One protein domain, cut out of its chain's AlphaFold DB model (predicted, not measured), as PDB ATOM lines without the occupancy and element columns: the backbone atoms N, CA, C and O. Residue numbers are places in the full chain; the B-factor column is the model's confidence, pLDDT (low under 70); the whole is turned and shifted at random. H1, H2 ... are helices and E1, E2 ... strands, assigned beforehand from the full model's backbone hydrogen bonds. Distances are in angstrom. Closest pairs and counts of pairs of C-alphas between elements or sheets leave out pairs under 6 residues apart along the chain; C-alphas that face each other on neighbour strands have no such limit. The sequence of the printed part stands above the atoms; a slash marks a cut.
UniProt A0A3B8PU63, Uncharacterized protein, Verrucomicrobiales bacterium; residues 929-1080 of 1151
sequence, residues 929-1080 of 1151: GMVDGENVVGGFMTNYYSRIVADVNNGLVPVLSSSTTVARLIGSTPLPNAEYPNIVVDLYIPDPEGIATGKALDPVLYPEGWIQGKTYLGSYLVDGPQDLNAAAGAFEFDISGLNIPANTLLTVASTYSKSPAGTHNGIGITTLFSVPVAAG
ATOM      1  N   GLY A 929     -34.315 -11.721 -68.702       88.75
ATOM      2  CA  GLY A 929     -35.062 -12.732 -69.441       88.75
ATOM      3  C   GLY A 929     -35.719 -12.146 -70.681       88.75
ATOM      4  O   GLY A 929     -35.922 -10.936 -70.774       88.75
ATOM      5  N   MET A 930     -36.034 -13.018 -71.634       87.06
ATOM      6  CA  MET A 930     -36.700 -12.637 -72.874       87.06
ATOM      7  C   MET A 930     -38.194 -12.401 -72.621       87.06
ATOM      8  O   MET A 930     -38.898 -13.339 -72.258       87.06
ATOM      9  N   VAL A 931     -38.690 -11.185 -72.833       83.44
ATOM     10  CA  VAL A 931     -40.119 -10.838 -72.755       83.44
ATOM     11  C   VAL A 931     -40.504 -10.215 -74.091       83.44
ATOM     12  O   VAL A 931     -39.857  -9.271 -74.531       83.44
ATOM     13  N   ASP A 932     -41.493 -10.794 -74.774       83.75
ATOM     14  CA  ASP A 932     -41.957 -10.352 -76.100       83.75
ATOM     15  C   ASP A 932     -40.837 -10.163 -77.149       83.75
ATOM     16  O   ASP A 932     -40.919  -9.320 -78.040       83.75
ATOM     17  N   GLY A 933     -39.780 -10.981 -77.065       84.44
ATOM     18  CA  GLY A 933     -38.639 -10.939 -77.986       84.44
ATOM     19  C   GLY A 933     -37.558  -9.906 -77.641       84.44
ATOM     20  O   GLY A 933     -36.608  -9.763 -78.411       84.44
ATOM     21  N   GLU A 934     -37.655  -9.229 -76.493       87.62
ATOM     22  CA  GLU A 934     -36.636  -8.308 -75.984       87.62
ATOM     23  C   GLU A 934     -36.010  -8.802 -74.668       87.62
ATOM     24  O   GLU A 934     -36.661  -9.430 -73.835       87.62
ATOM     25  N   ASN A 935     -34.726  -8.494 -74.456       91.69
ATOM     26  CA  ASN A 935     -34.039  -8.760 -73.190       91.69
ATOM     27  C   ASN A 935     -34.455  -7.721 -72.142       91.69
ATOM     28  O   ASN A 935     -34.050  -6.560 -72.222       91.69
ATOM     29  N   VAL A 936     -35.218  -8.149 -71.139       93.25
ATOM     30  CA  VAL A 936     -35.751  -7.284 -70.082       93.25
ATOM     31  C   VAL A 936     -35.129  -7.662 -68.737       93.25
ATOM     32  O   VAL A 936     -35.124  -8.831 -68.347       93.25
ATOM     33  N   VAL A 937     -34.606  -6.671 -68.008       91.12
ATOM     34  CA  VAL A 937     -34.129  -6.836 -66.620       91.12
ATOM     35  C   VAL A 937     -35.298  -7.290 -65.743       91.12
ATOM     36  O   VAL A 937     -36.357  -6.669 -65.759       91.12
ATOM     37  N   GLY A 938     -35.119  -8.396 -65.018       90.25
ATOM     38  CA  GLY A 938     -36.180  -9.048 -64.241       90.25
ATOM     39  C   GLY A 938     -37.210  -9.823 -65.072       90.25
ATOM     40  O   GLY A 938     -38.113 -10.446 -64.513       90.25
ATOM     41  N   GLY A 939     -37.059  -9.861 -66.402       92.69
ATOM     42  CA  GLY A 939     -37.941 -10.610 -67.298       92.69
ATOM     43  C   GLY A 939     -37.959 -12.113 -67.013       92.69
ATOM     44  O   GLY A 939     -38.992 -12.760 -67.182       92.69
ATOM     45  N   PHE A 940     -36.850 -12.674 -66.508       93.44
ATOM     46  CA  PHE A 940     -36.792 -14.089 -66.133       93.44
ATOM     47  C   PHE A 940     -37.800 -14.411 -65.026       93.44
ATOM     48  O   PHE A 940     -38.551 -15.377 -65.148       93.44
ATOM     49  N   MET A 941     -37.842 -13.588 -63.973       93.12
ATOM     50  CA  MET A 941     -38.731 -13.786 -62.827       93.12
ATOM     51  C   MET A 941     -40.203 -13.767 -63.258       93.12
ATOM     52  O   MET A 941     -40.969 -14.649 -62.867       93.12
ATOM     53  N   THR A 942     -40.585 -12.803 -64.103       92.81
ATOM     54  CA  THR A 942     -41.944 -12.706 -64.657       92.81
ATOM     55  C   THR A 942     -42.328 -13.973 -65.410       92.81
ATOM     56  O   THR A 942     -43.367 -14.565 -65.121       92.81
ATOM     57  N   ASN A 943     -41.477 -14.441 -66.327       93.12
ATOM     58  CA  ASN A 943     -41.758 -15.647 -67.103       93.12
ATOM     59  C   ASN A 943     -41.820 -16.896 -66.221       93.12
ATOM     60  O   ASN A 943     -42.732 -17.708 -66.376       93.12
ATOM     61  N   TYR A 944     -40.886 -17.031 -65.278       94.50
ATOM     62  CA  TYR A 944     -40.797 -18.189 -64.395       94.50
ATOM     63  C   TYR A 944     -42.049 -18.332 -63.520       94.50
ATOM     64  O   TYR A 944     -42.661 -19.402 -63.485       94.50
ATOM     65  N   TYR A 945     -42.494 -17.243 -62.883       95.62
ATOM     66  CA  TYR A 945     -43.654 -17.265 -61.985       95.62
ATOM     67  C   TYR A 945     -45.011 -17.119 -62.687       95.62
ATOM     68  O   TYR A 945     -46.027 -17.500 -62.106       95.62
ATOM     69  N   SER A 946     -45.067 -16.685 -63.953       93.94
ATOM     70  CA  SER A 946     -46.313 -16.697 -64.751       93.94
ATOM     71  C   SER A 946     -46.993 -18.074 -64.808       93.94
ATOM     72  O   SER A 946     -48.201 -18.182 -64.999       93.94
ATOM     73  N   ARG A 947     -46.210 -19.134 -64.589       93.12
ATOM     74  CA  ARG A 947     -46.639 -20.534 -64.606       93.12
ATOM     75  C   ARG A 947     -47.320 -20.992 -63.322       93.12
ATOM     76  O   ARG A 947     -47.854 -22.098 -63.308       93.12
ATOM     77  N   ILE A 948     -47.289 -20.190 -62.257       95.69
ATOM     78  CA  ILE A 948     -47.881 -20.537 -60.953       95.69
ATOM     79  C   ILE A 948     -48.918 -19.524 -60.473       95.69
ATOM     80  O   ILE A 948     -49.822 -19.895 -59.728       95.69
ATOM     81  N   VAL A 949     -48.835 -18.269 -60.925       96.62
ATOM     82  CA  VAL A 949     -49.800 -17.221 -60.563       96.62
ATOM     83  C   VAL A 949     -50.912 -17.084 -61.605       96.62
ATOM     84  O   VAL A 949     -50.713 -17.348 -62.788       96.62
ATOM     85  N   ALA A 950     -52.093 -16.640 -61.175       95.81
ATOM     86  CA  ALA A 950     -53.234 -16.392 -62.056       95.81
ATOM     87  C   ALA A 950     -53.074 -15.129 -62.924       95.81
ATOM     88  O   ALA A 950     -53.575 -15.092 -64.044       95.81
ATOM     89  N   ASP A 951     -52.407 -14.091 -62.406       94.06
ATOM     90  CA  ASP A 951     -52.173 -12.825 -63.108       94.06
ATOM     91  C   ASP A 951     -50.857 -12.193 -62.644       94.06
ATOM     92  O   ASP A 951     -50.736 -11.745 -61.502       94.06
ATOM     93  N   VAL A 952     -49.886 -12.122 -63.554       92.00
ATOM     94  CA  VAL A 952     -48.555 -11.547 -63.308       92.00
ATOM     95  C   VAL A 952     -48.588 -10.055 -62.963       92.00
ATOM     96  O   VAL A 952     -47.653  -9.547 -62.348       92.00
ATOM     97  N   ASN A 953     -49.662  -9.342 -63.320       92.06
ATOM     98  CA  ASN A 953     -49.809  -7.915 -63.028       92.06
ATOM     99  C   ASN A 953     -50.249  -7.646 -61.583       92.06
ATOM    100  O   ASN A 953     -50.123  -6.519 -61.108       92.06
ATOM    101  N   ASN A 954     -50.724  -8.673 -60.869       90.06
ATOM    102  CA  ASN A 954     -51.159  -8.576 -59.473       90.06
ATOM    103  C   ASN A 954     -50.076  -9.047 -58.485       90.06
ATOM    104  O   ASN A 954     -50.381  -9.430 -57.355       90.06
ATOM    105  N   GLY A 955     -48.810  -8.985 -58.903       92.12
ATOM    106  CA  GLY A 955     -47.648  -9.362 -58.103       92.12
ATOM    107  C   GLY A 955     -47.171 -10.793 -58.358       92.12
ATOM    108  O   GLY A 955     -47.895 -11.632 -58.886       92.12
ATOM    109  N   LEU A 956     -45.920 -11.059 -57.977       94.88
ATOM    110  CA  LEU A 956     -45.228 -12.335 -58.228       94.88
ATOM    111  C   LEU A 956     -44.670 -12.989 -56.954       94.88
ATOM    112  O   LEU A 956     -44.229 -14.132 -56.984       94.88
ATOM    113  N   VAL A 957     -44.668 -12.260 -55.837       95.69
ATOM    114  CA  VAL A 957     -44.063 -12.664 -54.560       95.69
ATOM    115  C   VAL A 957     -45.008 -12.306 -53.409       95.69
ATOM    116  O   VAL A 957     -45.830 -11.396 -53.568       95.69
ATOM    117  N   PRO A 958     -44.932 -12.990 -52.254       97.56
ATOM    118  CA  PRO A 958     -45.742 -12.650 -51.091       97.56
ATOM    119  C   PRO A 958     -45.403 -11.271 -50.516       97.56
ATOM    120  O   PRO A 958     -44.276 -10.781 -50.618       97.56
ATOM    121  N   VAL A 959     -46.379 -10.671 -49.837       97.94
ATOM    122  CA  VAL A 959     -46.239  -9.388 -49.139       97.94
ATOM    123  C   VAL A 959     -46.695  -9.545 -47.695       97.94
ATOM    124  O   VAL A 959     -47.792 -10.037 -47.433       97.94
ATOM    125  N   LEU A 960     -45.872  -9.085 -46.752       97.75
ATOM    126  CA  LEU A 960     -46.257  -8.979 -45.346       97.75
ATOM    127  C   LEU A 960     -46.842  -7.603 -45.044       97.75
ATOM    128  O   LEU A 960     -46.335  -6.569 -45.478       97.75
ATOM    129  N   SER A 961     -47.907  -7.592 -44.249       96.50
ATOM    130  CA  SER A 961     -48.524  -6.368 -43.757       96.50
ATOM    131  C   SER A 961     -47.743  -5.808 -42.574       96.50
ATOM    132  O   SER A 961     -47.383  -6.545 -41.655       96.50
ATOM    133  N   SER A 962     -47.598  -4.480 -42.531       92.25
ATOM    134  CA  SER A 962     -47.095  -3.747 -41.355       92.25
ATOM    135  C   SER A 962     -47.925  -3.961 -40.077       92.25
ATOM    136  O   SER A 962     -47.456  -3.650 -38.987       92.25
ATOM    137  N   SER A 963     -49.135  -4.519 -40.197       91.19
ATOM    138  CA  SER A 963     -49.975  -4.930 -39.065       91.19
ATOM    139  C   SER A 963     -49.571  -6.278 -38.454       91.19
ATOM    140  O   SER A 963     -50.190  -6.703 -37.480       91.19
ATOM    141  N   THR A 964     -48.568  -6.966 -39.006       94.62
ATOM    142  CA  THR A 964     -48.011  -8.196 -38.427       94.62
ATOM    143  C   THR A 964     -47.514  -7.936 -37.004       94.62
ATOM    144  O   THR A 964     -46.819  -6.956 -36.731       94.62
ATOM    145  N   THR A 965     -47.859  -8.831 -36.080       93.25
ATOM    146  CA  THR A 965     -47.468  -8.756 -34.667       93.25
ATOM    147  C   THR A 965     -46.803 -10.048 -34.218       93.25
ATOM    148  O   THR A 965     -46.848 -11.053 -34.916       93.25
ATOM    149  N   VAL A 966     -46.262 -10.073 -33.002       91.56
ATOM    150  CA  VAL A 966     -45.747 -11.306 -32.374       91.56
ATOM    151  C   VAL A 966     -46.808 -12.406 -32.184       91.56
ATOM    152  O   VAL A 966     -46.454 -13.529 -31.843       91.56
ATOM    153  N   ALA A 967     -48.097 -12.098 -32.371       91.44
ATOM    154  CA  ALA A 967     -49.202 -13.053 -32.254       91.44
ATOM    155  C   ALA A 967     -49.920 -13.343 -33.581       91.44
ATOM    156  O   ALA A 967     -50.605 -14.357 -33.688       91.44
ATOM    157  N   ARG A 968     -49.788 -12.470 -34.586       94.25
ATOM    158  CA  ARG A 968     -50.518 -12.563 -35.857       94.25
ATOM    159  C   ARG A 968     -49.594 -12.317 -37.036       94.25
ATOM    160  O   ARG A 968     -49.035 -11.225 -37.137       94.25
ATOM    161  N   LEU A 969     -49.491 -13.296 -37.928       97.44
ATOM    162  CA  LEU A 969     -48.827 -13.156 -39.218       97.44
ATOM    163  C   LEU A 969     -49.872 -12.739 -40.248       97.44
ATOM    164  O   LEU A 969     -50.801 -13.502 -40.493       97.44
ATOM    165  N   ILE A 970     -49.739 -11.541 -40.818       97.56
ATOM    166  CA  ILE A 970     -50.740 -10.976 -41.728       97.56
ATOM    167  C   ILE A 970     -50.066 -10.618 -43.046       97.56
ATOM    168  O   ILE A 970     -49.063  -9.901 -43.058       97.56
ATOM    169  N   GLY A 971     -50.638 -11.056 -44.159       97.50
ATOM    170  CA  GLY A 971     -50.094 -10.758 -45.475       97.50
ATOM    171  C   GLY A 971     -50.985 -11.231 -46.611       97.50
ATOM    172  O   GLY A 971     -52.166 -11.516 -46.422       97.50
ATOM    173  N   SER A 972     -50.407 -11.273 -47.803       97.44
ATOM    174  CA  SER A 972     -51.064 -11.789 -48.998       97.44
ATOM    175  C   SER A 972     -50.068 -12.437 -49.951       97.44
ATOM    176  O   SER A 972     -48.898 -12.053 -50.004       97.44
ATOM    177  N   THR A 973     -50.553 -13.379 -50.747       97.62
ATOM    178  CA  THR A 973     -49.859 -14.022 -51.861       97.62
ATOM    179  C   THR A 973     -50.598 -13.721 -53.166       97.62
ATOM    180  O   THR A 973     -51.825 -13.603 -53.149       97.62
ATOM    181  N   PRO A 974     -49.910 -13.647 -54.317       97.19
ATOM    182  CA  PRO A 974     -50.584 -13.683 -55.612       97.19
ATOM    183  C   PRO A 974     -51.514 -14.902 -55.719       97.19
ATOM    184  O   PRO A 974     -51.198 -15.976 -55.204       97.19
ATOM    185  N   LEU A 975     -52.664 -14.756 -56.379       96.31
ATOM    186  CA  LEU A 975     -53.594 -15.879 -56.536       96.31
ATOM    187  C   LEU A 975     -52.962 -16.993 -57.385       96.31
ATOM    188  O   LEU A 975     -52.272 -16.681 -58.361       96.31
ATOM    189  N   PRO A 976     -53.204 -18.273 -57.054       96.50
ATOM    190  CA  PRO A 976     -52.660 -19.389 -57.812       96.50
ATOM    191  C   PRO A 976     -53.418 -19.571 -59.126       96.50
ATOM    192  O   PRO A 976     -54.604 -19.243 -59.228       96.50
ATOM    193  N   ASN A 977     -52.760 -20.142 -60.131       95.69
ATOM    194  CA  ASN A 977     -53.466 -20.661 -61.299       95.69
ATOM    195  C   ASN A 977     -54.062 -22.059 -61.028       95.69
ATOM    196  O   ASN A 977     -53.892 -22.645 -59.960       95.69
ATOM    197  N   ALA A 978     -54.771 -22.608 -62.016       95.00
ATOM    198  CA  ALA A 978     -55.418 -23.914 -61.882       95.00
ATOM    199  C   ALA A 978     -54.435 -25.101 -61.836       95.00
ATOM    200  O   ALA A 978     -54.817 -26.180 -61.390       95.00
ATOM    201  N   GLU A 979     -53.199 -24.931 -62.315       95.31
ATOM    202  CA  GLU A 979     -52.195 -25.998 -62.357       95.31
ATOM    203  C   GLU A 979     -51.488 -26.177 -61.002       95.31
ATOM    204  O   GLU A 979     -51.196 -27.308 -60.617       95.31
ATOM    205  N   TYR A 980     -51.271 -25.087 -60.257       96.50
ATOM    206  CA  TYR A 980     -50.649 -25.089 -58.927       96.50
ATOM    207  C   TYR A 980     -51.593 -24.495 -57.868       96.50
ATOM    208  O   TYR A 980     -51.340 -23.402 -57.361       96.50
ATOM    209  N   PRO A 981     -52.693 -25.188 -57.522       95.12
ATOM    210  CA  PRO A 981     -53.771 -24.606 -56.727       95.12
ATOM    211  C   PRO A 981     -53.433 -24.427 -55.239       95.12
ATOM    212  O   PRO A 981     -54.144 -23.703 -54.547       95.12
ATOM    213  N   ASN A 982     -52.394 -25.091 -54.725       95.62
ATOM    214  CA  ASN A 982     -52.060 -25.069 -53.299       95.62
ATOM    215  C   ASN A 982     -50.949 -24.054 -53.023       95.62
ATOM    216  O   ASN A 982     -49.899 -24.122 -53.662       95.62
ATOM    217  N   ILE A 983     -51.141 -23.174 -52.038       97.12
ATOM    218  CA  ILE A 983     -50.136 -22.190 -51.615       97.12
ATOM    219  C   ILE A 983     -49.751 -22.444 -50.161       97.12
ATOM    220  O   ILE A 983     -50.575 -22.319 -49.255       97.12
ATOM    221  N   VAL A 984     -48.474 -22.740 -49.932       97.06
ATOM    222  CA  VAL A 984     -47.904 -22.854 -48.586       97.06
ATOM    223  C   VAL A 984     -46.956 -21.691 -48.338       97.06
ATOM    224  O   VAL A 984     -46.047 -21.452 -49.126       97.06
ATOM    225  N   VAL A 985     -47.164 -20.966 -47.243       97.81
ATOM    226  CA  VAL A 985     -46.312 -19.866 -46.789       97.81
ATOM    227  C   VAL A 985     -45.360 -20.380 -45.719       97.81
ATOM    228  O   VAL A 985     -45.796 -20.843 -44.668       97.81
ATOM    229  N   ASP A 986     -44.060 -20.251 -45.969       98.12
ATOM    230  CA  ASP A 986     -43.006 -20.584 -45.014       98.12
ATOM    231  C   ASP A 986     -42.504 -19.305 -44.328       98.12
ATOM    232  O   ASP A 986     -42.055 -18.365 -44.992       98.12
ATOM    233  N   LEU A 987     -42.583 -19.262 -42.995       98.38
ATOM    234  CA  LEU A 987     -42.199 -18.123 -42.158       98.38
ATOM    235  C   LEU A 987     -40.752 -18.239 -41.678       98.38
ATOM    236  O   LEU A 987     -40.354 -19.263 -41.118       98.38
ATOM    237  N   TYR A 988     -39.998 -17.143 -41.804       98.62
ATOM    238  CA  TYR A 988     -38.615 -17.063 -41.351       98.62
ATOM    239  C   TYR A 988     -38.292 -15.760 -40.614       98.62
ATOM    240  O   TYR A 988     -38.857 -14.699 -40.885       98.62
ATOM    241  N   ILE A 989     -37.277 -15.831 -39.751       98.50
ATOM    242  CA  ILE A 989     -36.432 -14.671 -39.436       98.50
ATOM    243  C   ILE A 989     -35.432 -14.515 -40.596       98.50
ATOM    244  O   ILE A 989     -34.743 -15.495 -40.920       98.50
ATOM    245  N   PRO A 990     -35.341 -13.334 -41.241       98.38
ATOM    246  CA  PRO A 990     -34.458 -13.125 -42.378       98.38
ATOM    247  C   PRO A 990     -32.987 -13.093 -41.953       98.38
ATOM    248  O   PRO A 990     -32.663 -12.790 -40.801       98.38
ATOM    249  N   ASP A 991     -32.086 -13.356 -42.896       98.00
ATOM    250  CA  ASP A 991     -30.655 -13.190 -42.665       98.00
ATOM    251  C   ASP A 991     -30.229 -11.710 -42.703       98.00
ATOM    252  O   ASP A 991     -30.302 -11.076 -43.758       98.00
ATOM    253  N   PRO A 992     -29.744 -11.132 -41.585       97.31
ATOM    254  CA  PRO A 992     -29.280  -9.747 -41.578       97.31
ATOM    255  C   PRO A 992     -28.003  -9.536 -42.398       97.31
ATOM    256  O   PRO A 992     -27.737  -8.410 -42.809       97.31
ATOM    257  N   GLU A 993     -27.206 -10.585 -42.614       95.69
ATOM    258  CA  GLU A 993     -25.934 -10.473 -43.322       95.69
ATOM    259  C   GLU A 993     -26.133 -10.316 -44.824       95.69
ATOM    260  O   GLU A 993     -25.681  -9.319 -45.370       95.69
ATOM    261  N   GLY A 994     -26.912 -11.187 -45.469       94.69
ATOM    262  CA  GLY A 994     -27.273 -11.024 -46.880       94.69
ATOM    263  C   GLY A 994     -27.965  -9.688 -47.172       94.69
ATOM    264  O   GLY A 994     -27.680  -9.040 -48.179       94.69
ATOM    265  N   ILE A 995     -28.809  -9.203 -46.252       96.12
ATOM    266  CA  ILE A 995     -29.407  -7.863 -46.364       96.12
ATOM    267  C   ILE A 995     -28.323  -6.776 -46.376       96.12
ATOM    268  O   ILE A 995     -28.396  -5.850 -47.186       96.12
ATOM    269  N   ALA A 996     -27.337  -6.861 -45.482       95.06
ATOM    270  CA  ALA A 996     -26.248  -5.893 -45.417       95.06
ATOM    271  C   ALA A 996     -25.346  -5.967 -46.658       95.06
ATOM    272  O   ALA A 996     -25.098  -4.930 -47.270       95.06
ATOM    273  N   THR A 997     -24.932  -7.171 -47.062       92.94
ATOM    274  CA  THR A 997     -24.066  -7.413 -48.225       92.94
ATOM    275  C   THR A 997     -24.711  -6.922 -49.516       92.94
ATOM    276  O   THR A 997     -24.104  -6.138 -50.237       92.94
ATOM    277  N   GLY A 998     -25.973  -7.280 -49.783       91.62
ATOM    278  CA  GLY A 998     -26.673  -6.817 -50.987       91.62
ATOM    279  C   GLY A 998     -26.786  -5.289 -51.055       91.62
ATOM    280  O   GLY A 998     -26.556  -4.696 -52.107       91.62
ATOM    281  N   LYS A 999     -27.059  -4.629 -49.918       92.44
ATOM    282  CA  LYS A 999     -27.099  -3.155 -49.831       92.44
ATOM    283  C   LYS A 999     -25.730  -2.509 -50.020       92.44
ATOM    284  O   LYS A 999     -25.661  -1.393 -50.529       92.44
ATOM    285  N   ALA A1000     -24.670  -3.163 -49.550       90.69
ATOM    286  CA  ALA A1000     -23.303  -2.684 -49.692       90.69
ATOM    287  C   ALA A1000     -22.795  -2.831 -51.132       90.69
ATOM    288  O   ALA A1000     -22.093  -1.938 -51.603       90.69
ATOM    289  N   LEU A1001     -23.188  -3.911 -51.820       86.62
ATOM    290  CA  LEU A1001     -22.819  -4.183 -53.206       86.62
ATOM    291  C   LEU A1001     -23.344  -3.091 -54.146       86.62
ATOM    292  O   LEU A1001     -22.560  -2.422 -54.814       86.62
ATOM    293  N   ASP A1002     -24.663  -2.884 -54.167       85.25
ATOM    294  CA  ASP A1002     -25.277  -1.765 -54.881       85.25
ATOM    295  C   ASP A1002     -26.676  -1.456 -54.302       85.25
ATOM    296  O   ASP A1002     -27.630  -2.198 -54.549       85.25
ATOM    297  N   PRO A1003     -26.851  -0.346 -53.560       86.69
ATOM    298  CA  PRO A1003     -28.136   0.012 -52.960       86.69
ATOM    299  C   PRO A1003     -29.183   0.489 -53.980       86.69
ATOM    300  O   PRO A1003     -30.353   0.623 -53.622       86.69
ATOM    301  N   VAL A1004     -28.791   0.784 -55.226       86.81
ATOM    302  CA  VAL A1004     -29.721   1.100 -56.321       86.81
ATOM    303  C   VAL A1004     -30.316  -0.184 -56.887       86.81
ATOM    304  O   VAL A1004     -31.518  -0.229 -57.143       86.81
ATOM    305  N   LEU A1005     -29.494  -1.223 -57.059       85.31
ATOM    306  CA  LEU A1005     -29.939  -2.528 -57.555       85.31
ATOM    307  C   LEU A1005     -30.659  -3.338 -56.468       85.31
ATOM    308  O   LEU A1005     -31.682  -3.962 -56.740       85.31
ATOM    309  N   TYR A1006     -30.177  -3.269 -55.225       90.69
ATOM    310  CA  TYR A1006     -30.693  -4.032 -54.087       90.69
ATOM    311  C   TYR A1006     -31.087  -3.114 -52.915       90.69
ATOM    312  O   TYR A1006     -30.493  -3.191 -51.834       90.69
ATOM    313  N   PRO A1007     -32.118  -2.261 -53.068       91.75
ATOM    314  CA  PRO A1007     -32.528  -1.312 -52.026       91.75
ATOM    315  C   PRO A1007     -32.939  -1.993 -50.712       91.75
ATOM    316  O   PRO A1007     -32.747  -1.430 -49.633       91.75
ATOM    317  N   GLU A1008     -33.437  -3.229 -50.788       93.12
ATOM    318  CA  GLU A1008     -33.817  -4.045 -49.630       93.12
ATOM    319  C   GLU A1008     -32.758  -5.096 -49.241       93.12
ATOM    320  O   GLU A1008     -32.897  -5.757 -48.211       93.12
ATOM    321  N   GLY A1009     -31.650  -5.184 -49.986       93.62
ATOM    322  CA  GLY A1009     -30.589  -6.182 -49.806       93.62
ATOM    323  C   GLY A1009     -30.968  -7.585 -50.297       93.62
ATOM    324  O   GLY A1009     -32.006  -7.774 -50.930       93.62
ATOM    325  N   TRP A1010     -30.129  -8.585 -50.008       94.75
ATOM    326  CA  TRP A1010     -30.406  -9.978 -50.375       94.75
ATOM    327  C   TRP A1010     -31.236 -10.680 -49.301       94.75
ATOM    328  O   TRP A1010     -30.712 -11.224 -48.324       94.75
ATOM    329  N   ILE A1011     -32.556 -10.645 -49.479       96.19
ATOM    330  CA  ILE A1011     -33.512 -11.224 -48.532       96.19
ATOM    331  C   ILE A1011     -33.545 -12.751 -48.685       96.19
ATOM    332  O   ILE A1011     -33.763 -13.278 -49.772       96.19
ATOM    333  N   GLN A1012     -33.358 -13.455 -47.570       96.62
ATOM    334  CA  GLN A1012     -33.366 -14.917 -47.483       96.62
ATOM    335  C   GLN A1012     -33.707 -15.367 -46.056       96.62
ATOM    336  O   GLN A1012     -33.541 -14.601 -45.102       96.62
ATOM    337  N   GLY A1013     -34.173 -16.605 -45.893       97.12
ATOM    338  CA  GLY A1013     -34.529 -17.177 -44.593       97.12
ATOM    339  C   GLY A1013     -33.327 -17.729 -43.821       97.12
ATOM    340  O   GLY A1013     -32.659 -18.649 -44.283       97.12
ATOM    341  N   LYS A1014     -33.085 -17.221 -42.606       97.69
ATOM    342  CA  LYS A1014     -32.033 -17.723 -41.699       97.69
ATOM    343  C   LYS A1014     -32.555 -18.693 -40.653       97.69
ATOM    344  O   LYS A1014     -31.857 -19.618 -40.240       97.69
ATOM    345  N   THR A1015     -33.750 -18.438 -40.139       97.38
ATOM    346  CA  THR A1015     -34.364 -19.273 -39.102       97.38
ATOM    347  C   THR A1015     -35.788 -19.557 -39.507       97.38
ATOM    348  O   THR A1015     -36.614 -18.651 -39.473       97.38
ATOM    349  N   TYR A1016     -36.044 -20.798 -39.907       97.62
ATOM    350  CA  TYR A1016     -37.383 -21.301 -40.175       97.62
ATOM    351  C   TYR A1016     -38.204 -21.331 -38.883       97.62
ATOM    352  O   TYR A1016     -37.699 -21.727 -37.830       97.62
ATOM    353  N   LEU A1017     -39.455 -20.886 -38.964       97.25
ATOM    354  CA  LEU A1017     -40.360 -20.779 -37.822       97.25
ATOM    355  C   LEU A1017     -41.643 -21.605 -37.981       97.25
ATOM    356  O   LEU A1017     -42.271 -21.929 -36.976       97.25
ATOM    357  N   GLY A1018     -42.038 -21.943 -39.209       95.44
ATOM    358  CA  GLY A1018     -43.235 -22.736 -39.481       95.44
ATOM    359  C   GLY A1018     -43.757 -22.555 -40.904       95.44
ATOM    360  O   GLY A1018     -43.353 -21.629 -41.609       95.44
ATOM    361  N   SER A1019     -44.675 -23.433 -41.302       96.00
ATOM    362  CA  SER A1019     -45.353 -23.421 -42.600       96.00
ATOM    363  C   SER A1019     -46.859 -23.370 -42.407       96.00
ATOM    364  O   SER A1019     -47.397 -24.040 -41.525       96.00
ATOM    365  N   TYR A1020     -47.539 -22.603 -43.252       96.12
ATOM    366  CA  TYR A1020     -48.971 -22.353 -43.140       96.12
ATOM    367  C   TYR A1020     -49.636 -22.452 -44.512       96.12
ATOM    368  O   TYR A1020     -49.150 -21.882 -45.487       96.12
ATOM    369  N   LEU A1021     -50.745 -23.185 -44.595       95.81
ATOM    370  CA  LEU A1021     -51.525 -23.318 -45.825       95.81
ATOM    371  C   LEU A1021     -52.465 -22.113 -45.970       95.81
ATOM    372  O   LEU A1021     -53.355 -21.934 -45.136       95.81
ATOM    373  N   VAL A1022     -52.271 -21.313 -47.019       96.06
ATOM    374  CA  VAL A1022     -53.153 -20.182 -47.365       96.06
ATOM    375  C   VAL A1022     -54.503 -20.715 -47.825       96.06
ATOM    376  O   VAL A1022     -54.558 -21.765 -48.468       96.06
ATOM    377  N   ASP A1023     -55.584 -20.028 -47.448       89.81
ATOM    378  CA  ASP A1023     -56.969 -20.473 -47.677       89.81
ATOM    379  C   ASP A1023     -57.276 -21.856 -47.044       89.81
ATOM    380  O   ASP A1023     -58.275 -22.515 -47.351       89.81
ATOM    381  N   GLY A1024     -56.402 -22.315 -46.139       89.56
ATOM    382  CA  GLY A1024     -56.530 -23.560 -45.396       89.56
ATOM    383  C   GLY A1024     -57.273 -23.390 -44.065       89.56
ATOM    384  O   GLY A1024     -57.599 -22.282 -43.650       89.56
ATOM    385  N   PRO A1025     -57.495 -24.482 -43.307       89.69
ATOM    386  CA  PRO A1025     -58.245 -24.435 -42.045       89.69
ATOM    387  C   PRO A1025     -57.629 -23.562 -40.939       89.69
ATOM    388  O   PRO A1025     -58.312 -23.232 -39.972       89.69
ATOM    389  N   GLN A1026     -56.330 -23.258 -41.038       90.75
ATOM    390  CA  GLN A1026     -55.602 -22.409 -40.088       90.75
ATOM    391  C   GLN A1026     -55.623 -20.927 -40.478       90.75
ATOM    392  O   GLN A1026     -55.222 -20.098 -39.661       90.75
ATOM    393  N   ASP A1027     -56.066 -20.601 -41.694       94.94
ATOM    394  CA  ASP A1027     -56.152 -19.230 -42.173       94.94
ATOM    395  C   ASP A1027     -57.387 -18.543 -41.584       94.94
ATOM    396  O   ASP A1027     -58.524 -18.997 -41.733       94.94
ATOM    397  N   LEU A1028     -57.157 -17.457 -40.855       92.06
ATOM    398  CA  LEU A1028     -58.199 -16.676 -40.197       92.06
ATOM    399  C   LEU A1028     -58.768 -15.591 -41.115       92.06
ATOM    400  O   LEU A1028     -59.774 -14.968 -40.762       92.06
ATOM    401  N   ASN A1029     -58.156 -15.370 -42.281       91.94
ATOM    402  CA  ASN A1029     -58.656 -14.462 -43.296       91.94
ATOM    403  C   ASN A1029     -59.282 -15.259 -44.447       91.94
ATOM    404  O   ASN A1029     -58.619 -16.021 -45.130       91.94
ATOM    405  N   ALA A1030     -60.583 -15.077 -44.672       84.38
ATOM    406  CA  ALA A1030     -61.314 -15.807 -45.711       84.38
ATOM    407  C   ALA A1030     -61.218 -15.164 -47.111       84.38
ATOM    408  O   ALA A1030     -61.872 -15.629 -48.048       84.38
ATOM    409  N   ALA A1031     -60.506 -14.042 -47.254       89.81
ATOM    410  CA  ALA A1031     -60.322 -13.394 -48.545       89.81
ATOM    411  C   ALA A1031     -59.223 -14.111 -49.337       89.81
ATOM    412  O   ALA A1031     -58.080 -14.123 -48.905       89.81
ATOM    413  N   ALA A1032     -59.569 -14.634 -50.517       88.81
ATOM    414  CA  ALA A1032     -58.663 -15.427 -51.348       88.81
ATOM    415  C   ALA A1032     -57.282 -14.775 -51.523       88.81
ATOM    416  O   ALA A1032     -57.183 -13.610 -51.928       88.81
ATOM    417  N   GLY A1033     -56.226 -15.539 -51.235       87.81
ATOM    418  CA  GLY A1033     -54.836 -15.087 -51.314       87.81
ATOM    419  C   GLY A1033     -54.405 -14.092 -50.228       87.81
ATOM    420  O   GLY A1033     -53.231 -13.737 -50.180       87.81
ATOM    421  N   ALA A1034     -55.292 -13.633 -49.345       94.88
ATOM    422  CA  ALA A1034     -54.924 -12.896 -48.141       94.88
ATOM    423  C   ALA A1034     -54.942 -13.851 -46.950       94.88
ATOM    424  O   ALA A1034     -55.890 -14.604 -46.791       94.88
ATOM    425  N   PHE A1035     -53.928 -13.774 -46.092       97.62
ATOM    426  CA  PHE A1035     -53.792 -14.697 -44.973       97.62
ATOM    427  C   PHE A1035     -53.664 -13.981 -43.629       97.62
ATOM    428  O   PHE A1035     -53.059 -12.906 -43.518       97.62
ATOM    429  N   GLU A1036     -54.205 -14.612 -42.590       97.56
ATOM    430  CA  GLU A1036     -53.935 -14.296 -41.188       97.56
ATOM    431  C   GLU A1036     -53.720 -15.587 -40.392       97.56
ATOM    432  O   GLU A1036     -54.644 -16.375 -40.215       97.56
ATOM    433  N   PHE A1037     -52.521 -15.784 -39.843       97.62
ATOM    434  CA  PHE A1037     -52.197 -16.959 -39.028       97.62
ATOM    435  C   PHE A1037     -51.900 -16.584 -37.574       97.62
ATOM    436  O   PHE A1037     -51.293 -15.546 -37.289       97.62
ATOM    437  N   ASP A1038     -52.298 -17.451 -36.639       94.62
ATOM    438  CA  ASP A1038     -51.885 -17.352 -35.236       94.62
ATOM    439  C   ASP A1038     -50.450 -17.865 -35.067       94.62
ATOM    440  O   ASP A1038     -50.163 -19.047 -35.251       94.62
ATOM    441  N   ILE A1039     -49.556 -16.953 -34.695       96.25
ATOM    442  CA  ILE A1039     -48.136 -17.229 -34.455       96.25
ATOM    443  C   ILE A1039     -47.727 -16.980 -32.999       96.25
ATOM    444  O   ILE A1039     -46.541 -16.997 -32.674       96.25
ATOM    445  N   SER A1040     -48.692 -16.782 -32.097       90.69
ATOM    446  CA  SER A1040     -48.428 -16.479 -30.683       90.69
ATOM    447  C   SER A1040     -47.614 -17.565 -29.970       90.69
ATOM    448  O   SER A1040     -46.820 -17.262 -29.079       90.69
ATOM    449  N   GLY A1041     -47.745 -18.822 -30.406       90.19
ATOM    450  CA  GLY A1041     -46.982 -19.958 -29.881       90.19
ATOM    451  C   GLY A1041     -45.482 -19.929 -30.200       90.19
ATOM    452  O   GLY A1041     -44.715 -20.617 -29.526       90.19
ATOM    453  N   LEU A1042     -45.043 -19.125 -31.176       93.94
ATOM    454  CA  LEU A1042     -43.636 -19.041 -31.588       93.94
ATOM    455  C   LEU A1042     -42.776 -18.177 -30.651       93.94
ATOM    456  O   LEU A1042     -41.552 -18.205 -30.750       93.94
ATOM    457  N   ASN A1043     -43.392 -17.429 -29.725       90.75
ATOM    458  CA  ASN A1043     -42.705 -16.569 -28.750       90.75
ATOM    459  C   ASN A1043     -41.705 -15.583 -29.388       90.75
ATOM    460  O   ASN A1043     -40.626 -15.325 -28.849       90.75
ATOM    461  N   ILE A1044     -42.070 -15.024 -30.543       94.00
ATOM    462  CA  ILE A1044     -41.233 -14.085 -31.292       94.00
ATOM    463  C   ILE A1044     -41.086 -12.778 -30.487       94.00
ATOM    464  O   ILE A1044     -42.092 -12.205 -30.065       94.00
ATOM    465  N   PRO A1045     -39.864 -12.259 -30.266       91.88
ATOM    466  CA  PRO A1045     -39.680 -10.958 -29.627       91.88
ATOM    467  C   PRO A1045     -40.246  -9.810 -30.471       91.88
ATOM    468  O   PRO A1045     -40.133  -9.812 -31.699       91.88
ATOM    469  N   ALA A1046     -40.792  -8.781 -29.821       88.75
ATOM    470  CA  ALA A1046     -41.247  -7.577 -30.519       88.75
ATOM    471  C   ALA A1046     -40.091  -6.907 -31.284       88.75
ATOM    472  O   ALA A1046     -38.958  -6.863 -30.806       88.75
ATOM    473  N   ASN A1047     -40.407  -6.346 -32.450       91.88
ATOM    474  CA  ASN A1047     -39.477  -5.770 -33.428       91.88
ATOM    475  C   ASN A1047     -38.549  -6.774 -34.134       91.88
ATOM    476  O   ASN A1047     -37.670  -6.349 -34.883       91.88
ATOM    477  N   THR A1048     -38.733  -8.085 -33.943       96.62
ATOM    478  CA  THR A1048     -38.056  -9.086 -34.781       96.62
ATOM    479  C   THR A1048     -38.533  -8.924 -36.219       96.62
ATOM    480  O   THR A1048     -39.740  -8.871 -36.459       96.62
ATOM    481  N   LEU A1049     -37.606  -8.822 -37.174       97.88
ATOM    482  CA  LEU A1049     -37.956  -8.835 -38.591       97.88
ATOM    483  C   LEU A1049     -38.448 -10.229 -38.978       97.88
ATOM    484  O   LEU A1049     -37.829 -11.227 -38.615       97.88
ATOM    485  N   LEU A1050     -39.541 -10.278 -39.726       98.44
ATOM    486  CA  LEU A1050     -40.126 -11.491 -40.275       98.44
ATOM    487  C   LEU A1050     -40.199 -11.369 -41.789       98.44
ATOM    488  O   LEU A1050     -40.482 -10.295 -42.314       98.44
ATOM    489  N   THR A1051     -39.954 -12.477 -42.472       98.56
ATOM    490  CA  THR A1051     -40.077 -12.610 -43.921       98.56
ATOM    491  C   THR A1051     -40.768 -13.923 -44.244       98.56
ATOM    492  O   THR A1051     -40.689 -14.873 -43.463       98.56
ATOM    493  N   VAL A1052     -41.418 -14.001 -45.401       98.56
ATOM    494  CA  VAL A1052     -42.023 -15.248 -45.875       98.56
ATOM    495  C   VAL A1052     -41.629 -15.556 -47.309       98.56
ATOM    496  O   VAL A1052     -41.373 -14.635 -48.076       98.56
ATOM    497  N   ALA A1053     -41.621 -16.832 -47.676       98.12
ATOM    498  CA  ALA A1053     -41.642 -17.275 -49.068       98.12
ATOM    499  C   ALA A1053     -42.879 -18.154 -49.283       98.12
ATOM    500  O   ALA A1053     -43.298 -18.867 -48.369       98.12
ATOM    501  N   SER A1054     -43.466 -18.100 -50.476       97.62
ATOM    502  CA  SER A1054     -44.624 -18.921 -50.830       97.62
ATOM    503  C   SER A1054     -44.197 -20.042 -51.762       97.62
ATOM    504  O   SER A1054     -43.453 -19.806 -52.706       97.62
ATOM    505  N   THR A1055     -44.693 -21.253 -51.540       97.69
ATOM    506  CA  THR A1055     -44.535 -22.369 -52.473       97.69
ATOM    507  C   THR A1055     -45.882 -22.734 -53.068       97.69
ATOM    508  O   THR A1055     -46.818 -23.068 -52.342       97.69
ATOM    509  N   TYR A1056     -45.957 -22.679 -54.395       97.94
ATOM    510  CA  TYR A1056     -47.126 -23.070 -55.176       97.94
ATOM    511  C   TYR A1056     -46.947 -24.522 -55.592       97.94
ATOM    512  O   TYR A1056     -45.942 -24.855 -56.223       97.94
ATOM    513  N   SER A1057     -47.885 -25.394 -55.229       96.31
ATOM    514  CA  SER A1057     -47.753 -26.836 -55.435       96.31
ATOM    515  C   SER A1057     -48.931 -27.438 -56.191       96.31
ATOM    516  O   SER A1057     -50.098 -27.115 -55.948       96.31
ATOM    517  N   LYS A1058     -48.597 -28.377 -57.083       94.00
ATOM    518  CA  LYS A1058     -49.565 -29.281 -57.717       94.00
ATOM    519  C   LYS A1058     -50.131 -30.279 -56.709       94.00
ATOM    520  O   LYS A1058     -51.277 -30.707 -56.826       94.00
ATOM    521  N   SER A1059     -49.313 -30.653 -55.733       93.38
ATOM    522  CA  SER A1059     -49.629 -31.654 -54.726       93.38
ATOM    523  C   SER A1059     -50.268 -31.002 -53.494       93.38
ATOM    524  O   SER A1059     -49.943 -29.858 -53.166       93.38
ATOM    525  N   PRO A1060     -51.154 -31.710 -52.772       92.06
ATOM    526  CA  PRO A1060     -51.582 -31.284 -51.445       92.06
ATOM    527  C   PRO A1060     -50.386 -31.083 -50.502       92.06
ATOM    528  O   PRO A1060     -49.382 -31.793 -50.606       92.06
ATOM    529  N   ALA A1061     -50.506 -30.150 -49.556       89.31
ATOM    530  CA  ALA A1061     -49.487 -29.946 -48.527       89.31
ATOM    531  C   ALA A1061     -49.219 -31.246 -47.741       89.31
ATOM    532  O   ALA A1061     -50.158 -31.971 -47.406       89.31
ATOM    533  N   GLY A1062     -47.944 -31.525 -47.456       88.38
ATOM    534  CA  GLY A1062     -47.508 -32.751 -46.777       88.38
ATOM    535  C   GLY A1062     -47.341 -33.974 -47.687       88.38
ATOM    536  O   GLY A1062     -47.239 -35.092 -47.196       88.38
ATOM    537  N   THR A1063     -47.355 -33.801 -49.010       93.25
ATOM    538  CA  THR A1063     -47.048 -34.894 -49.946       93.25
ATOM    539  C   THR A1063     -45.535 -35.088 -50.050       93.25
ATOM    540  O   THR A1063     -44.845 -34.154 -50.459       93.25
ATOM    541  N   HIS A1064     -45.049 -36.302 -49.773       91.88
ATOM    542  CA  HIS A1064     -43.654 -36.702 -50.006       91.88
ATOM    543  C   HIS A1064     -43.225 -36.408 -51.449       91.88
ATOM    544  O   HIS A1064     -43.925 -36.786 -52.395       91.88
ATOM    545  N   ASN A1065     -42.093 -35.721 -51.617       89.44
ATOM    546  CA  ASN A1065     -41.578 -35.235 -52.900       89.44
ATOM    547  C   ASN A1065     -42.617 -34.458 -53.735       89.44
ATOM    548  O   ASN A1065     -42.672 -34.549 -54.964       89.44
ATOM    549  N   GLY A1066     -43.471 -33.679 -53.064       90.31
ATOM    550  CA  GLY A1066     -44.457 -32.823 -53.714       90.31
ATOM    551  C   GLY A1066     -43.820 -31.831 -54.695       90.31
ATOM    552  O   GLY A1066     -42.860 -31.133 -54.373       90.31
ATOM    553  N   ILE A1067     -44.390 -31.725 -55.898       91.31
ATOM    554  CA  ILE A1067     -43.894 -30.813 -56.936       91.31
ATOM    555  C   ILE A1067     -44.366 -29.394 -56.609       91.31
ATOM    556  O   ILE A1067     -45.574 -29.124 -56.592       91.31
ATOM    557  N   GLY A1068     -43.429 -28.476 -56.379       94.38
ATOM    558  CA  GLY A1068     -43.740 -27.080 -56.086       94.38
ATOM    559  C   GLY A1068     -42.654 -26.103 -56.518       94.38
ATOM    560  O   GLY A1068     -41.491 -26.473 -56.654       94.38
ATOM    561  N   ILE A1069     -43.062 -24.855 -56.748       97.25
ATOM    562  CA  ILE A1069     -42.175 -23.738 -57.089       97.25
ATOM    563  C   ILE A1069     -42.218 -22.719 -55.952       97.25
ATOM    564  O   ILE A1069     -43.289 -22.202 -55.622       97.25
ATOM    565  N   THR A1070     -41.056 -22.432 -55.363       97.44
ATOM    566  CA  THR A1070     -40.910 -21.434 -54.294       97.44
ATOM    567  C   THR A1070     -40.651 -20.038 -54.880       97.44
ATOM    568  O   THR A1070     -39.830 -19.861 -55.785       97.44
ATOM    569  N   THR A1071     -41.364 -19.028 -54.384       97.38
ATOM    570  CA  THR A1071     -41.168 -17.619 -54.752       97.38
ATOM    571  C   THR A1071     -39.913 -17.036 -54.102       97.38
ATOM    572  O   THR A1071     -39.336 -17.630 -53.191       97.38
ATOM    573  N   LEU A1072     -39.542 -15.810 -54.481       96.88
ATOM    574  CA  LEU A1072     -38.651 -15.000 -53.648       96.88
ATOM    575  C   LEU A1072     -39.289 -14.720 -52.278       96.88
ATOM    576  O   LEU A1072     -40.510 -14.828 -52.093       96.88
ATOM    577  N   PHE A1073     -38.444 -14.314 -51.337       97.62
ATOM    578  CA  PHE A1073     -38.860 -13.865 -50.016       97.62
ATOM    579  C   PHE A1073     -39.522 -12.475 -50.067       97.62
ATOM    580  O   PHE A1073     -39.115 -11.605 -50.838       97.62
ATOM    581  N   SER A1074     -40.526 -12.247 -49.219       97.75
ATOM    582  CA  SER A1074     -41.170 -10.944 -49.042       97.75
ATOM    583  C   SER A1074     -40.207  -9.916 -48.444       97.75
ATOM    584  O   SER A1074     -39.291 -10.262 -47.705       97.75
ATOM    585  N   VAL A1075     -40.466  -8.624 -48.642       97.06
ATOM    586  CA  VAL A1075     -39.739  -7.587 -47.889       97.06
ATOM    587  C   VAL A1075     -39.967  -7.797 -46.380       97.06
ATOM    588  O   VAL A1075     -41.122  -7.982 -45.974       97.06
ATOM    589  N   PRO A1076     -38.913  -7.801 -45.538       97.56
ATOM    590  CA  PRO A1076     -39.086  -8.057 -44.118       97.56
ATOM    591  C   PRO A1076     -39.894  -6.982 -43.390       97.56
ATOM    592  O   PRO A1076     -39.685  -5.784 -43.581       97.56
ATOM    593  N   VAL A1077     -40.758  -7.413 -42.473       97.56
ATOM    594  CA  VAL A1077     -41.561  -6.531 -41.616       97.56
ATOM    595  C   VAL A1077     -41.237  -6.795 -40.151       97.56
ATOM    596  O   VAL A1077     -41.136  -7.941 -39.720       97.56
ATOM    597  N   ALA A1078     -41.079  -5.733 -39.362       96.06
ATOM    598  CA  ALA A1078     -40.898  -5.851 -37.919       96.06
ATOM    599  C   ALA A1078     -42.208  -6.286 -37.245       96.06
ATOM    600  O   ALA A1078     -43.230  -5.618 -37.384       96.06
ATOM    601  N   ALA A1079     -42.167  -7.370 -36.470       92.44
ATOM    602  CA  ALA A1079     -43.313  -7.839 -35.703       92.44
ATOM    603  C   ALA A1079     -43.688  -6.821 -34.612       92.44
ATOM    604  O   ALA A1079     -42.951  -6.628 -33.637       92.44
ATOM    605  N   GLY A1080     -44.849  -6.181 -34.754       87.38
ATOM    606  CA  GLY A1080     -45.412  -5.299 -33.735       87.38
ATOM    607  C   GLY A1080     -45.752  -6.040 -32.431       87.38
ATOM    608  O   GLY A1080     -45.838  -7.272 -32.406       87.38
TER     609      GLY A1080
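AT A GLANCE: This is residues 929 to 1080 of the 1151 residues of an uncharacterized protein of Verrucomicrobiales bacterium (UniProt A0A3B8PU63). A strongly twisted sheet of four strands, E5 - E4 - E7 - E8, curled like part of a barrel, makes the main body, with a separate two-stranded ribbon, E3 and E6, across from it near E7 and E5. The small hairpin E1 and E2 with H1 makes a head at one end of the longest axis, and H2 lies off another side, only grazing the sheet. The printed part has 152 residues, with two named helices and eight named strands in the order E1 E2 H1 E3 E4 H2 E5 E6 E7 E8; each of the three sheets is antiparallel. The class is mixed, with 63 residues, under half, in named elements. The whole is compact, with a radius of gyration of the C-alphas of 15.8 A and spans of 49 by 40 by 28 A.

HOW THE PARTS SIT: E1, residues 929 to 931, and E2, residues 934 to 936, form a hairpin, with N 931 and O 934 at 2.9 A. H1, residues 939 to 945, touches E1, the closest C-alphas being those of Gly 929 and Phe 940, 4.0 A apart. E3, residues 968 to 972, is antiparallel to E6, residues 1034 to 1038, with N 969 and O 1037 at 3.0 A. E4, residues 982 to 990, is an inner strand between E5, residues 1013 to 1021, and E7, residues 1049 to 1057; N 987 and O 1018 are 2.8 A apart, N 984 and O 1055 2.9 A. H2, residues 992 to 1001, only grazes this sheet with its residues 992 to 994. E5 bends by 74 degrees at residue 1016. E3 and E7 are near each other, with 5 pairs of C-alphas within 10 A. E7 and E8, residues 1068 to 1070, form a hairpin, with N 1069 and O 1056 at 2.9 A. Residues 1077 to 1078 pair antiparallel with residues 1049 to 1050 of E7. In H1 and H2 every O i to N i+4 pair is within hydrogen-bond range.

IN THESE COORDINATES: E1 begins at C-alpha 929, (-35.062, -12.732, -69.441). H1 is 10.3 A long and H2 14.4 A. E4 runs 23.9 A, from C-alpha 982 at (-52.060, -25.069, -53.299). E5 measures 18.1 A, E7 26.5 A, E3 13.2 A and E6 14.0 A. E8 ends at C-alpha 1070, (-40.910, -21.434, -54.294).

THE WHOLE: The C-alphas of Gly 933 and Asn 1043, the two farthest apart, are 49.7 A apart. The printed part has no cut. The links H1 to E3, H2 to E5 and E5 to E6 are long. The mean pLDDT of the printed part is 93.9, and no printed residue is under 70.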